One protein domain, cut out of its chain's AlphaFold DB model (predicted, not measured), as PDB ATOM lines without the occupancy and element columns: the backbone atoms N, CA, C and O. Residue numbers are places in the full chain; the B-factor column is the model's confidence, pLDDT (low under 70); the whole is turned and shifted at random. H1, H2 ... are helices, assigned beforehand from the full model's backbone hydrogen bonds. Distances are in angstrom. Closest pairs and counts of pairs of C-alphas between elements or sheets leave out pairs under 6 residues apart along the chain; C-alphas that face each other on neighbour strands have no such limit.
ATOM      1  N   SER A 309     574.284 523.689 395.245       65.83
ATOM      2  CA  SER A 309     572.817 523.731 395.180       65.83
ATOM      3  C   SER A 309     572.348 524.610 394.014       65.83
ATOM      4  O   SER A 309     572.853 525.720 393.848       65.83
ATOM      5  N   LYS A 310     571.342 524.155 393.247       63.95
ATOM      6  CA  LYS A 310     570.815 524.864 392.060       63.95
ATOM      7  C   LYS A 310     570.440 526.329 392.347       63.95
ATOM      8  O   LYS A 310     570.573 527.170 391.469       63.95
ATOM      9  N   TYR A 311     570.058 526.647 393.587       57.18
ATOM     10  CA  TYR A 311     569.724 527.998 394.070       57.18
ATOM     11  C   TYR A 311     570.926 528.939 394.321       57.18
ATOM     12  O   TYR A 311     570.730 530.033 394.843       57.18
ATOM     13  N   ILE A 312     572.158 528.507 394.027       65.14
ATOM     14  CA  ILE A 312     573.405 529.290 394.168       65.14
ATOM     15  C   ILE A 312     574.101 529.460 392.796       65.14
ATOM     16  O   ILE A 312     575.120 530.133 392.688       65.14
ATOM     17  N   LEU A 313     573.555 528.863 391.731       65.11
ATOM     18  CA  LEU A 313     573.998 529.110 390.358       65.11
ATOM     19  C   LEU A 313     573.500 530.487 389.890       65.11
ATOM     20  O   LEU A 313     572.403 530.891 390.269       65.11
ATOM     21  N   ASP A 314     574.243 531.149 388.997       65.93
ATOM     22  CA  ASP A 314     573.885 532.446 388.379       65.93
ATOM     23  C   ASP A 314     572.714 532.347 387.362       65.93
ATOM     24  O   ASP A 314     572.669 533.059 386.359       65.93
ATOM     25  N   LYS A 315     571.765 531.431 387.599       70.09
ATOM     26  CA  LYS A 315     570.572 531.199 386.775       70.09
ATOM     27  C   LYS A 315     569.472 532.200 387.132       70.09
ATOM     28  O   LYS A 315     569.239 532.486 388.310       70.09
ATOM     29  N   GLY A 316     568.789 532.735 386.121       76.21
ATOM     30  CA  GLY A 316     567.735 533.737 386.323       76.21
ATOM     31  C   GLY A 316     566.525 533.155 387.068       76.21
ATOM     32  O   GLY A 316     566.246 531.965 386.909       76.21
ATOM     33  N   PRO A 317     565.761 533.942 387.858       75.19
ATOM     34  CA  PRO A 317     564.531 533.459 388.496       75.19
ATOM     35  C   PRO A 317     563.517 532.890 387.486       75.19
ATOM     36  O   PRO A 317     562.710 532.036 387.850       75.19
ATOM     37  N   GLU A 318     563.589 533.314 386.225       75.57
ATOM     38  CA  GLU A 318     562.832 532.783 385.091       75.57
ATOM     39  C   GLU A 318     563.074 531.274 384.876       75.57
ATOM     40  O   GLU A 318     562.112 530.524 384.724       75.57
ATOM     41  N   GLU A 319     564.321 530.795 384.987       68.52
ATOM     42  CA  GLU A 319     564.681 529.371 384.827       68.52
ATOM     43  C   GLU A 319     564.121 528.466 385.942       68.52
ATOM     44  O   GLU A 319     564.137 527.240 385.824       68.52
ATOM     45  N   PHE A 320     563.631 529.057 387.038       68.81
ATOM     46  CA  PHE A 320     562.927 528.355 388.117       68.81
ATOM     47  C   PHE A 320     561.395 528.423 387.970       68.81
ATOM     48  O   PHE A 320     560.681 527.777 388.741       68.81
ATOM     49  N   VAL A 321     560.881 529.209 387.015       77.15
ATOM     50  CA  VAL A 321     559.457 529.245 386.628       77.15
ATOM     51  C   VAL A 321     559.177 528.249 385.501       77.15
ATOM     52  O   VAL A 321     558.073 527.700 385.436       77.15
ATOM     53  N   ASP A 322     560.161 527.988 384.642       76.77
ATOM     54  CA  ASP A 322     560.065 526.948 383.623       76.77
ATOM     55  C   ASP A 322     559.880 525.551 384.232       76.77
ATOM     56  O   ASP A 322     560.468 525.177 385.248       76.77
ATOM     57  N   ASN A 323     559.037 524.746 383.579       81.80
ATOM     58  CA  ASN A 323     558.867 523.339 383.923       81.80
ATOM     59  C   ASN A 323     560.216 522.627 383.757       81.80
ATOM     60  O   ASN A 323     560.862 522.796 382.727       81.80
ATOM     61  N   ILE A 324     560.617 521.778 384.710       82.48
ATOM     62  CA  ILE A 324     561.888 521.044 384.620       82.48
ATOM     63  C   ILE A 324     562.006 520.235 383.319       82.48
ATOM     64  O   ILE A 324     563.100 520.149 382.769       82.48
ATOM     65  N   ARG A 325     560.877 519.765 382.759       85.21
ATOM     66  CA  ARG A 325     560.789 519.094 381.445       85.21
ATOM     67  C   ARG A 325     561.204 519.960 380.241       85.21
ATOM     68  O   ARG A 325     561.419 519.419 379.162       85.21
ATOM     69  N   ASN A 326     561.316 521.276 380.423       87.22
ATOM     70  CA  ASN A 326     561.750 522.252 379.420       87.22
ATOM     71  C   ASN A 326     563.210 522.704 379.625       87.22
ATOM     72  O   ASN A 326     563.742 523.420 378.780       87.22
ATOM     73  N   THR A 327     563.842 522.353 380.751       84.66
ATOM     74  CA  THR A 327     565.213 522.787 381.069       84.66
ATOM     75  C   THR A 327     566.257 521.884 380.414       84.66
ATOM     76  O   THR A 327     566.011 520.699 380.200       84.66
ATOM     77  N   GLU A 328     567.447 522.427 380.147       87.86
ATOM     78  CA  GLU A 328     568.594 521.689 379.585       87.86
ATOM     79  C   GLU A 328     569.005 520.478 380.447       87.86
ATOM     80  O   GLU A 328     569.523 519.493 379.928       87.86
ATOM     81  N   ASP A 329     568.694 520.515 381.749       85.36
ATOM     82  CA  ASP A 329     568.915 519.425 382.704       85.36
ATOM     83  C   ASP A 329     568.009 518.195 382.447       85.36
ATOM     84  O   ASP A 329     568.308 517.100 382.932       85.36
ATOM     85  N   TRP A 330     566.887 518.342 381.719       91.03
ATOM     86  CA  TRP A 330     565.838 517.312 381.620       91.03
ATOM     87  C   TRP A 330     566.329 515.927 381.166       91.03
ATOM     88  O   TRP A 330     565.975 514.958 381.838       91.03
ATOM     89  N   PRO A 331     567.166 515.776 380.116       91.39
ATOM     90  CA  PRO A 331     567.637 514.461 379.671       91.39
ATOM     91  C   PRO A 331     568.440 513.697 380.732       91.39
ATOM     92  O   PRO A 331     568.502 512.472 380.683       91.39
ATOM     93  N   PHE A 332     569.032 514.408 381.697       87.28
ATOM     94  CA  PHE A 332     569.828 513.824 382.777       87.28
ATOM     95  C   PHE A 332     568.970 513.460 383.996       87.28
ATOM     96  O   PHE A 332     569.244 512.462 384.657       87.28
ATOM     97  N   VAL A 333     567.917 514.238 384.285       89.32
ATOM     98  CA  VAL A 333     567.033 513.996 385.443       89.32
ATOM     99  C   VAL A 333     565.780 513.182 385.114       89.32
ATOM    100  O   VAL A 333     565.150 512.668 386.029       89.32
ATOM    101  N   MET A 334     565.406 513.000 383.843       90.70
ATOM    102  CA  MET A 334     564.178 512.273 383.467       90.70
ATOM    103  C   MET A 334     564.146 510.789 383.876       90.70
ATOM    104  O   MET A 334     563.084 510.174 383.829       90.70
ATOM    105  N   ALA A 335     565.293 510.224 384.266       89.74
ATOM    106  CA  ALA A 335     565.427 508.870 384.802       89.74
ATOM    107  C   ALA A 335     565.445 508.809 386.347       89.74
ATOM    108  O   ALA A 335     565.477 507.713 386.907       89.74
ATOM    109  N   ASP A 336     565.427 509.951 387.047       89.40
ATOM    110  CA  ASP A 336     565.302 509.994 388.508       89.40
ATOM    111  C   ASP A 336     563.909 509.469 388.922       89.40
ATOM    112  O   ASP A 336     562.899 509.967 388.406       89.40
ATOM    113  N   PRO A 337     563.814 508.506 389.863       87.97
ATOM    114  CA  PRO A 337     562.548 508.005 390.395       87.97
ATOM    115  C   PRO A 337     561.542 509.069 390.860       87.97
ATOM    116  O   PRO A 337     560.351 508.770 390.914       87.97
ATOM    117  N   ILE A 338     561.970 510.298 391.175       86.24
ATOM    118  CA  ILE A 338     561.069 511.409 391.528       86.24
ATOM    119  C   ILE A 338     560.274 511.973 390.332       86.24
ATOM    120  O   ILE A 338     559.243 512.617 390.536       86.24
ATOM    121  N   PHE A 339     560.733 511.746 389.094       87.55
ATOM    122  CA  PHE A 339     560.090 512.230 387.861       87.55
ATOM    123  C   PHE A 339     559.478 511.120 386.996       87.55
ATOM    124  O   PHE A 339     558.775 511.436 386.028       87.55
ATOM    125  N   LEU A 340     559.710 509.849 387.345       85.50
ATOM    126  CA  LEU A 340     559.037 508.709 386.727       85.50
ATOM    127  C   LEU A 340     557.532 508.750 387.024       85.50
ATOM    128  O   LEU A 340     557.099 508.987 388.151       85.50
ATOM    129  N   GLU A 341     556.722 508.504 385.998       84.49
ATOM    130  CA  GLU A 341     555.271 508.445 386.139       84.49
ATOM    131  C   GLU A 341     554.874 507.104 386.768       84.49
ATOM    132  O   GLU A 341     555.121 506.042 386.200       84.49
ATOM    133  N   ILE A 342     554.288 507.149 387.969       82.51
ATOM    134  CA  ILE A 342     553.787 505.954 388.655       82.51
ATOM    135  C   ILE A 342     552.555 505.467 387.889       82.51
ATOM    136  O   ILE A 342     551.502 506.105 387.945       82.51
ATOM    137  N   SER A 343     552.688 504.346 387.179       84.09
ATOM    138  CA  SER A 343     551.606 503.758 386.390       84.09
ATOM    139  C   SER A 343     550.354 503.545 387.241       84.09
ATOM    140  O   SER A 343     550.408 502.950 388.317       84.09
ATOM    141  N   THR A 344     549.187 503.936 386.726       82.70
ATOM    142  CA  THR A 344     547.890 503.675 387.382       82.70
ATOM    143  C   THR A 344     547.545 502.184 387.481       82.70
ATOM    144  O   THR A 344     546.605 501.815 388.174       82.70
ATOM    145  N   GLU A 345     548.309 501.339 386.788       84.29
ATOM    146  CA  GLU A 345     548.224 499.875 386.776       84.29
ATOM    147  C   GLU A 345     549.187 499.210 387.786       84.29
ATOM    148  O   GLU A 345     549.258 497.985 387.851       84.29
ATOM    149  N   CYS A 346     549.941 499.986 388.580       81.30
ATOM    150  CA  CYS A 346     550.814 499.437 389.619       81.30
ATOM    151  C   CYS A 346     550.027 498.647 390.680       81.30
ATOM    152  O   CYS A 346     548.991 499.091 391.177       81.30
ATOM    153  N   GLU A 347     550.574 497.498 391.086       86.35
ATOM    154  CA  GLU A 347     550.000 496.653 392.133       86.35
ATOM    155  C   GLU A 347     549.887 497.411 393.471       86.35
ATOM    156  O   GLU A 347     550.860 497.969 393.987       86.35
ATOM    157  N   LEU A 348     548.680 497.431 394.044       85.80
ATOM    158  CA  LEU A 348     548.367 498.182 395.261       85.80
ATOM    159  C   LEU A 348     548.851 497.449 396.523       85.80
ATOM    160  O   LEU A 348     548.064 496.849 397.257       85.80
ATOM    161  N   VAL A 349     550.156 497.548 396.792       88.35
ATOM    162  CA  VAL A 349     550.798 497.072 398.031       88.35
ATOM    163  C   VAL A 349     550.065 497.626 399.259       88.35
ATOM    164  O   VAL A 349     549.886 498.838 399.411       88.35
ATOM    165  N   SER A 350     549.652 496.737 400.164       92.72
ATOM    166  CA  SER A 350     548.892 497.132 401.357       92.72
ATOM    167  C   SER A 350     549.743 497.938 402.351       92.72
ATOM    168  O   SER A 350     550.962 497.781 402.428       92.72
ATOM    169  N   ILE A 351     549.107 498.788 403.167       93.12
ATOM    170  CA  ILE A 351     549.817 499.613 404.165       93.12
ATOM    171  C   ILE A 351     550.568 498.734 405.179       93.12
ATOM    172  O   ILE A 351     551.712 499.035 405.521       93.12
ATOM    173  N   ASP A 352     549.961 497.634 405.629       95.39
ATOM    174  CA  ASP A 352     550.578 496.704 406.581       95.39
ATOM    175  C   ASP A 352     551.763 495.945 405.966       95.39
ATOM    176  O   ASP A 352     552.777 495.719 406.634       95.39
ATOM    177  N   GLU A 353     551.694 495.623 404.673       94.28
ATOM    178  CA  GLU A 353     552.822 495.057 403.939       94.28
ATOM    179  C   GLU A 353     553.942 496.085 403.739       94.28
ATOM    180  O   GLU A 353     555.101 495.771 403.995       94.28
ATOM    181  N   LEU A 354     553.630 497.332 403.375       92.56
ATOM    182  CA  LEU A 354     554.626 498.402 403.241       92.56
ATOM    183  C   LEU A 354     555.328 498.687 404.582       92.56
ATOM    184  O   LEU A 354     556.547 498.869 404.620       92.56
ATOM    185  N   ILE A 355     554.593 498.643 405.698       93.19
ATOM    186  CA  ILE A 355     555.161 498.687 407.055       93.19
ATOM    187  C   ILE A 355     556.056 497.466 407.319       93.19
ATOM    188  O   ILE A 355     557.113 497.614 407.934       93.19
ATOM    189  N   SER A 356     555.671 496.276 406.857       93.07
ATOM    190  CA  SER A 356     556.435 495.034 407.054       93.07
ATOM    191  C   SER A 356     557.721 494.999 406.220       93.07
ATOM    192  O   SER A 356     558.789 494.750 406.778       93.07
ATOM    193  N   ARG A 357     557.663 495.373 404.933       92.21
ATOM    194  CA  ARG A 357     558.830 495.593 404.060       92.21
ATOM    195  C   ARG A 357     559.775 496.639 404.673       92.21
ATOM    196  O   ARG A 357     560.977 496.408 404.754       92.21
ATOM    197  N   ARG A 358     559.241 497.752 405.199       91.55
ATOM    198  CA  ARG A 358     560.035 498.792 405.883       91.55
ATOM    199  C   ARG A 358     560.690 498.295 407.178       91.55
ATOM    200  O   ARG A 358     561.822 498.680 407.453       91.55
ATOM    201  N   LYS A 359     560.009 497.459 407.972       92.30
ATOM    202  CA  LYS A 359     560.601 496.811 409.158       92.30
ATOM    203  C   LYS A 359     561.731 495.864 408.763       92.30
ATOM    204  O   LYS A 359     562.791 495.951 409.364       92.30
ATOM    205  N   LEU A 360     561.528 495.035 407.736       92.23
ATOM    206  CA  LEU A 360     562.558 494.131 407.221       92.23
ATOM    207  C   LEU A 360     563.800 494.909 406.763       92.23
ATOM    208  O   LEU A 360     564.897 494.565 407.176       92.23
ATOM    209  N   ILE A 361     563.622 496.006 406.016       88.97
ATOM    210  CA  ILE A 361     564.715 496.908 405.615       88.97
ATOM    211  C   ILE A 361     565.451 497.492 406.835       88.97
ATOM    212  O   ILE A 361     566.676 497.547 406.840       88.97
TER     213      ILE A 361
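What this domain is: This is residues 309 to 361 of the 682 residues of the protein "CCHC-type domain-containing protein" of Paracoccidioides lutzii (strain ATCC MYA-826 / Pb01) (UniProt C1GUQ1). An open, drawn-out chain with little regular structure: the short helices H1 and H2 lie in a loosely wound part toward one end, and residues 340 to 361 stick out as a long arm with H3 at its tip. The printed part has 53 residues, 19 of them, under half, in three named helices in the order H1, H2, H3; there is no named strand, and the class is all helix. It is extended, with a radius of gyration of the C-alphas of 17.3 A, and spans 46 by 25 by 18 A.

How they stand to each other: H1, residues 317 to 320, and H2, residues 330 to 333, are apart. H3, residues 351 to 361, is apart from both. H1 and H2 are too short for an O i to N i+4 pair; in H3 every such pair is within hydrogen-bond range.

Where its parts are: H1 begins at C-alpha 317 (564.531, 533.459, 388.496). H2 begins at C-alpha 330 (565.838, 517.312, 381.620). H3, 15.2 A long, ends at C-alpha 361 (564.715, 496.908, 405.615).

The domain as a whole: The farthest C-alphas, Asp 314 and Asp 352, are 46.4 A apart. The link H1 to H2 is short, H2 to H3 long. The printed part has no cut; pLDDT is under 70 at residues 309 to 314 and 319 to 320.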